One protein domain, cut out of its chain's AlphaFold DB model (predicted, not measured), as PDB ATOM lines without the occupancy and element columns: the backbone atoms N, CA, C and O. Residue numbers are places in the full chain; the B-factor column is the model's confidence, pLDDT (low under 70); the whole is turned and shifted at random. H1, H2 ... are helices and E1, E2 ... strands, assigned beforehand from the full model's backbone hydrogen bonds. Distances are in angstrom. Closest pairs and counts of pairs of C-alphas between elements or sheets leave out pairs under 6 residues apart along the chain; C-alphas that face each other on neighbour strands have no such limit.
ATOM      1  N   ASN A   2     125.381 204.543 142.984       96.67
ATOM      2  CA  ASN A   2     126.618 204.874 143.701       96.67
ATOM      3  C   ASN A   2     127.479 203.615 143.953       96.67
ATOM      4  O   ASN A   2     127.083 202.502 143.595       96.67
ATOM      5  N   VAL A   3     128.648 203.780 144.583       97.84
ATOM      6  CA  VAL A   3     129.567 202.674 144.924       97.84
ATOM      7  C   VAL A   3     128.841 201.539 145.656       97.84
ATOM      8  O   VAL A   3     128.888 200.382 145.234       97.84
ATOM      9  N   GLN A   4     128.121 201.859 146.735       98.05
ATOM     10  CA  GLN A   4     127.473 200.852 147.574       98.05
ATOM     11  C   GLN A   4     126.305 200.159 146.857       98.05
ATOM     12  O   GLN A   4     126.089 198.967 147.060       98.05
ATOM     13  N   GLN A   5     125.574 200.867 145.994       98.16
ATOM     14  CA  GLN A   5     124.510 200.294 145.168       98.16
ATOM     15  C   GLN A   5     125.067 199.293 144.147       98.16
ATOM     16  O   GLN A   5     124.516 198.201 144.038       98.16
ATOM     17  N   ASN A   6     126.180 199.608 143.471       98.34
ATOM     18  CA  ASN A   6     126.846 198.663 142.564       98.34
ATOM     19  C   ASN A   6     127.342 197.418 143.318       98.34
ATOM     20  O   ASN A   6     127.065 196.294 142.909       98.34
ATOM     21  N   ILE A   7     127.999 197.599 144.469       98.56
ATOM     22  CA  ILE A   7     128.450 196.479 145.313       98.56
ATOM     23  C   ILE A   7     127.265 195.614 145.768       98.56
ATOM     24  O   ILE A   7     127.323 194.387 145.689       98.56
ATOM     25  N   LYS A  46     140.157 202.867 146.040       98.27
ATOM     26  CA  LYS A  46     139.734 201.883 147.047       98.27
ATOM     27  C   LYS A  46     138.292 201.422 146.830       98.27
ATOM     28  O   LYS A  46     138.001 200.241 147.003       98.27
ATOM     29  N   ASP A  47     137.406 202.326 146.412       98.30
ATOM     30  CA  ASP A  47     136.029 201.976 146.049       98.30
ATOM     31  C   ASP A  47     135.998 201.049 144.834       98.30
ATOM     32  O   ASP A  47     135.318 200.023 144.862       98.30
ATOM     33  N   GLN A  48     136.787 201.374 143.805       97.67
ATOM     34  CA  GLN A  48     136.945 200.543 142.614       97.67
ATOM     35  C   GLN A  48     137.487 199.151 142.965       97.67
ATOM     36  O   GLN A  48     136.902 198.153 142.557       97.67
ATOM     37  N   GLN A  49     138.554 199.073 143.769       98.39
ATOM     38  CA  GLN A  49     139.116 197.805 144.249       98.39
ATOM     39  C   GLN A  49     138.073 196.973 144.999       98.39
ATOM     40  O   GLN A  49     137.940 195.778 144.754       98.39
ATOM     41  N   LYS A  50     137.297 197.599 145.894       98.26
ATOM     42  CA  LYS A  50     136.237 196.918 146.648       98.26
ATOM     43  C   LYS A  50     135.147 196.377 145.723       98.26
ATOM     44  O   LYS A  50     134.664 195.270 145.941       98.26
ATOM     45  N   PHE A  51     134.750 197.144 144.710       98.11
ATOM     46  CA  PHE A  51     133.777 196.698 143.716       98.11
ATOM     47  C   PHE A  51     134.304 195.526 142.888       98.11
ATOM     48  O   PHE A  51     133.642 194.491 142.813       98.11
ATOM     49  N   THR A  52     135.512 195.649 142.341       97.86
ATOM     50  CA  THR A  52     136.175 194.592 141.575       97.86
ATOM     51  C   THR A  52     136.348 193.315 142.394       97.86
ATOM     52  O   THR A  52     135.990 192.246 141.910       97.86
ATOM     53  N   GLN A  53     136.805 193.416 143.646       98.30
ATOM     54  CA  GLN A  53     136.968 192.257 144.528       98.30
ATOM     55  C   GLN A  53     135.643 191.525 144.741       98.30
ATOM     56  O   GLN A  53     135.587 190.309 144.636       98.30
ATOM     57  N   VAL A  54     134.550 192.259 144.962       98.37
ATOM     58  CA  VAL A  54     133.224 191.651 145.130       98.37
ATOM     59  C   VAL A  54     132.761 190.935 143.856       98.37
ATOM     60  O   VAL A  54     132.098 189.908 143.962       98.37
ATOM     61  N   GLN A  55     133.096 191.442 142.664       98.32
ATOM     62  CA  GLN A  55     132.829 190.719 141.414       98.32
ATOM     63  C   GLN A  55     133.621 189.410 141.348       98.32
ATOM     64  O   GLN A  55     133.018 188.368 141.105       98.32
ATOM     65  N   VAL A  56     134.924 189.439 141.654       98.17
ATOM     66  CA  VAL A  56     135.767 188.231 141.721       98.17
ATOM     67  C   VAL A  56     135.210 187.230 142.737       98.17
ATOM     68  O   VAL A  56     134.975 186.081 142.383       98.17
ATOM     69  N   ASP A  57     134.909 187.655 143.967       98.06
ATOM     70  CA  ASP A  57     134.398 186.786 145.039       98.06
ATOM     71  C   ASP A  57     133.081 186.085 144.664       98.06
ATOM     72  O   ASP A  57     132.791 184.976 145.122       98.06
ATOM     73  N   VAL A  58     132.237 186.755 143.875       98.25
ATOM     74  CA  VAL A  58     130.946 186.218 143.437       98.25
ATOM     75  C   VAL A  58     131.113 185.328 142.215       98.25
ATOM     76  O   VAL A  58     130.607 184.209 142.224       98.25
ATOM     77  N   TYR A  59     131.823 185.780 141.185       98.09
ATOM     78  CA  TYR A  59     131.973 185.026 139.941       98.09
ATOM     79  C   TYR A  59     132.909 183.820 140.087       98.09
ATOM     80  O   TYR A  59     132.685 182.812 139.424       98.09
ATOM     81  N   SER A  60     133.855 183.832 141.032       97.20
ATOM     82  CA  SER A  60     134.666 182.656 141.400       97.20
ATOM     83  C   SER A  60     133.865 181.526 142.061       97.20
ATOM     84  O   SER A  60     134.407 180.454 142.306       97.20
ATOM     85  N   ARG A  61     132.566 181.720 142.331       96.84
ATOM     86  CA  ARG A  61     131.659 180.634 142.746       96.84
ATOM     87  C   ARG A  61     131.179 179.781 141.568       96.84
ATOM     88  O   ARG A  61     130.584 178.730 141.788       96.84
ATOM     89  N   ALA A  62     131.387 180.234 140.331       97.44
ATOM     90  CA  ALA A  62     131.029 179.492 139.132       97.44
ATOM     91  C   ALA A  62     131.936 178.263 138.970       97.44
ATOM     92  O   ALA A  62     133.159 178.373 139.025       97.44
ATOM     93  N   LYS A  63     131.341 177.082 138.759       95.52
ATOM     94  CA  LYS A  63     132.075 175.802 138.765       95.52
ATOM     95  C   LYS A  63     132.995 175.588 137.554       95.52
ATOM     96  O   LYS A  63     133.893 174.760 137.642       95.52
ATOM     97  N   PHE A  64     132.787 176.302 136.444       97.44
ATOM     98  CA  PHE A  64     133.682 176.293 135.276       97.44
ATOM     99  C   PHE A  64     134.584 177.536 135.196       97.44
ATOM    100  O   PHE A  64     135.299 177.720 134.217       97.44
ATOM    101  N   GLY A  65     134.541 178.411 136.205       97.16
ATOM    102  CA  GLY A  65     135.279 179.670 136.213       97.16
ATOM    103  C   GLY A  65     134.561 180.818 135.499       97.16
ATOM    104  O   GLY A  65     133.336 180.819 135.331       97.16
ATOM    105  N   TRP A  66     135.337 181.837 135.131       98.05
ATOM    106  CA  TRP A  66     134.846 183.091 134.566       98.05
ATOM    107  C   TRP A  66     135.844 183.715 133.584       98.05
ATOM    108  O   TRP A  66     137.036 183.418 133.642       98.05
ATOM    109  N   ALA A  67     135.373 184.619 132.719       98.04
ATOM    110  CA  ALA A  67     136.225 185.425 131.837       98.04
ATOM    111  C   ALA A  67     136.088 186.927 132.103       98.04
ATOM    112  O   ALA A  67     134.989 187.457 132.238       98.04
ATOM    113  N   TYR A  68     137.225 187.622 132.119       98.08
ATOM    114  CA  TYR A  68     137.276 189.081 132.141       98.08
ATOM    115  C   TYR A  68     137.482 189.616 130.728       98.08
ATOM    116  O   TYR A  68     138.384 189.160 130.023       98.08
ATOM    117  N   TRP A  69     136.708 190.626 130.345       95.65
ATOM    118  CA  TRP A  69     136.947 191.382 129.123       95.65
ATOM    119  C   TRP A  69     137.963 192.493 129.377       95.65
ATOM    120  O   TRP A  69     137.683 193.429 130.128       95.65
ATOM    121  N   ALA A  70     139.149 192.473 128.783       94.30
ATOM    122  CA  ALA A  70     139.871 191.438 128.044       94.30
ATOM    123  C   ALA A  70     141.306 191.361 128.608       94.30
ATOM    124  O   ALA A  70     141.645 192.098 129.539       94.30
ATOM    125  N   TYR A  71     142.189 190.513 128.060       96.97
ATOM    126  CA  TYR A  71     143.586 190.469 128.529       96.97
ATOM    127  C   TYR A  71     144.276 191.846 128.429       96.97
ATOM    128  O   TYR A  71     144.882 192.319 129.392       96.97
ATOM    129  N   LYS A  72     144.118 192.514 127.279       97.38
ATOM    130  CA  LYS A  72     144.586 193.876 126.996       97.38
ATOM    131  C   LYS A  72     143.517 194.622 126.190       97.38
ATOM    132  O   LYS A  72     142.958 194.057 125.259       97.38
ATOM    133  N   CYS A  73     143.270 195.883 126.528       96.74
ATOM    134  CA  CYS A  73     142.348 196.786 125.837       96.74
ATOM    135  C   CYS A  73     142.847 198.232 125.992       96.74
ATOM    136  O   CYS A  73     143.528 198.531 126.976       96.74
ATOM    137  N   ASP A  74     142.496 199.117 125.055       94.77
ATOM    138  CA  ASP A  74     142.821 200.549 125.138       94.77
ATOM    139  C   ASP A  74     142.071 201.241 126.287       94.77
ATOM    140  O   ASP A  74     142.568 202.196 126.886       94.77
ATOM    141  N   SER A  75     140.893 200.723 126.657       95.18
ATOM    142  CA  SER A  75     140.195 201.136 127.873       95.18
ATOM    143  C   SER A  75     140.793 200.429 129.093       95.18
ATOM    144  O   SER A  75     140.685 199.211 129.244       95.18
ATOM    145  N   ASN A  76     141.400 201.205 129.995       95.78
ATOM    146  CA  ASN A  76     142.110 200.711 131.181       95.78
ATOM    147  C   ASN A  76     141.278 199.735 132.036       95.78
ATOM    148  O   ASN A  76     141.761 198.663 132.400       95.78
ATOM    149  N   PHE A  77     140.015 200.068 132.325       96.11
ATOM    150  CA  PHE A  77     139.134 199.214 133.136       96.11
ATOM    151  C   PHE A  77     138.615 197.984 132.382       96.11
ATOM    152  O   PHE A  77     138.045 197.090 132.999       96.11
ATOM    153  N   TRP A  78     138.846 197.889 131.073       97.14
ATOM    154  CA  TRP A  78     138.580 196.702 130.254       97.14
ATOM    155  C   TRP A  78     139.865 195.916 129.951       97.14
ATOM    156  O   TRP A  78     139.894 195.083 129.057       97.14
ATOM    157  N   SER A  79     140.967 196.182 130.652       97.59
ATOM    158  CA  SER A  79     142.250 195.504 130.450       97.59
ATOM    159  C   SER A  79     142.669 194.824 131.747       97.59
ATOM    160  O   SER A  79     143.134 195.490 132.674       97.59
ATOM    161  N   ILE A  80     142.515 193.497 131.849       97.87
ATOM    162  CA  ILE A  80     142.856 192.778 133.086       97.87
ATOM    163  C   ILE A  80     144.349 192.914 133.412       97.87
ATOM    164  O   ILE A  80     144.702 193.080 134.577       97.87
ATOM    165  N   LYS A  81     145.220 192.946 132.389       97.98
ATOM    166  CA  LYS A  81     146.656 193.195 132.555       97.98
ATOM    167  C   LYS A  81     146.895 194.533 133.247       97.98
ATOM    168  O   LYS A  81     147.595 194.584 134.253       97.98
ATOM    169  N   TRP A  82     146.263 195.601 132.758       98.13
ATOM    170  CA  TRP A  82     146.395 196.926 133.363       98.13
ATOM    171  C   TRP A  82     145.824 196.963 134.785       98.13
ATOM    172  O   TRP A  82     146.435 197.537 135.685       98.13
ATOM    173  N   MET A  83     144.680 196.312 135.011       98.02
ATOM    174  CA  MET A  83     144.045 196.230 136.326       98.02
ATOM    175  C   MET A  83     144.951 195.554 137.361       98.02
ATOM    176  O   MET A  83     145.030 196.035 138.493       98.02
ATOM    177  N   ILE A  84     145.654 194.481 136.977       98.29
ATOM    178  CA  ILE A  84     146.631 193.782 137.826       98.29
ATOM    179  C   ILE A  84     147.858 194.674 138.054       98.29
ATOM    180  O   ILE A  84     148.203 194.968 139.196       98.29
ATOM    181  N   GLU A  85     148.470 195.196 136.987       98.02
ATOM    182  CA  GLU A  85     149.678 196.038 137.057       98.02
ATOM    183  C   GLU A  85     149.474 197.316 137.882       98.02
ATOM    184  O   GLU A  85     150.390 197.805 138.546       98.02
ATOM    185  N   LYS A  86     148.261 197.878 137.863       97.97
ATOM    186  CA  LYS A  86     147.894 199.061 138.651       97.97
ATOM    187  C   LYS A  86     147.242 198.717 139.987       97.97
ATOM    188  O   LYS A  86     146.820 199.637 140.695       97.97
ATOM    189  N   ASN A  87     147.233 197.446 140.386       97.77
ATOM    190  CA  ASN A  87     146.707 196.958 141.659       97.77
ATOM    191  C   ASN A  87     145.222 197.302 141.892       97.77
ATOM    192  O   ASN A  87     144.831 197.540 143.031       97.77
ATOM    193  N   TYR A  88     144.388 197.389 140.853       97.95
ATOM    194  CA  TYR A  88     142.930 197.502 141.014       97.95
ATOM    195  C   TYR A  88     142.264 196.153 141.298       97.95
ATOM    196  O   TYR A  88     141.230 196.114 141.959       97.95
ATOM    197  N   ILE A  89     142.866 195.064 140.822       96.46
ATOM    198  CA  ILE A  89     142.441 193.687 141.067       96.46
ATOM    199  C   ILE A  89     143.627 192.892 141.613       96.46
ATOM    200  O   ILE A  89     144.768 193.115 141.204       96.46
ATOM    201  N   LYS A  90     143.353 191.981 142.544       93.03
ATOM    202  CA  LYS A  90     144.272 190.923 142.965       93.03
ATOM    203  C   LYS A  90     143.536 189.609 142.742       93.03
ATOM    204  O   LYS A  90     142.405 189.479 143.209       93.03
ATOM    205  N   LEU A  91     144.139 188.722 141.963       90.78
ATOM    206  CA  LEU A  91     143.611 187.399 141.637       90.78
ATOM    207  C   LEU A  91     144.394 186.336 142.396       90.78
ATOM    208  O   LEU A  91     145.605 186.573 142.608       90.78
TER     209      LEU A  91
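This is residues 2 to 7 and 46 to 91 of the 91 residues of an uncharacterized protein of Glycine max (UniProt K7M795). One longer helix, H2, forms one side of a small domain, with the short helix H1 packed on it; beyond H2 the chain makes a turn that sticks out at residues 60 to 65, folds back through the short strand E1 and loops round to the short helix H3, which is set off from H2. The last residues, 86 to 91, run from H3 back toward H2. The printed part has 52 residues, with three named helices and one named strand in the order H1, H2, E1, H3, and its class is mostly helix. It is compact, with a radius of gyration of the C-alphas of 11.3 A, and spans 30 by 26 by 15 A.

H2, residues 46 to 59, is the longest helix, 19.9 A from C-alpha 46 at (139.734, 201.883, 147.047) to C-alpha 59 at (131.973, 185.026, 139.941). H1 is residues 3 to 7, 6.3 A long. E1 is residues 66 to 68, 6.9 A long. H3 is residues 80 to 85, 8.5 A long, and ends with C-alpha 85 at (149.678, 196.038, 137.057).

H2 and H1 touch, the closest C-alphas being those of Phe 51 and Ile 7, 5.6 A apart. H2 and H3 are apart, as are H1 and H3. The closest C-alphas of H2 and E1 are those of Tyr 59 and Trp 66, 6.4 A apart. Those of E1 and H3 are Tyr 68 and Ile 80, 6.8 A apart. E1 pairs with no named strand, and it is apart from H1. In H1, H2 and H3 every O i to N i+4 pair is within hydrogen-bond range.

The two C-alphas farthest apart are those of Asn 2 and Phe 64, 30.6 A. Residues 8 to 45 are not printed, and C-alphas 7 and 46 are 12.6 A apart across this cut. The link from H2 to E1 is short, with 6 residues, and the link from E1 to H3 is long, with 11. The mean pLDDT of the printed part is 97.3, and no printed residue is under 70.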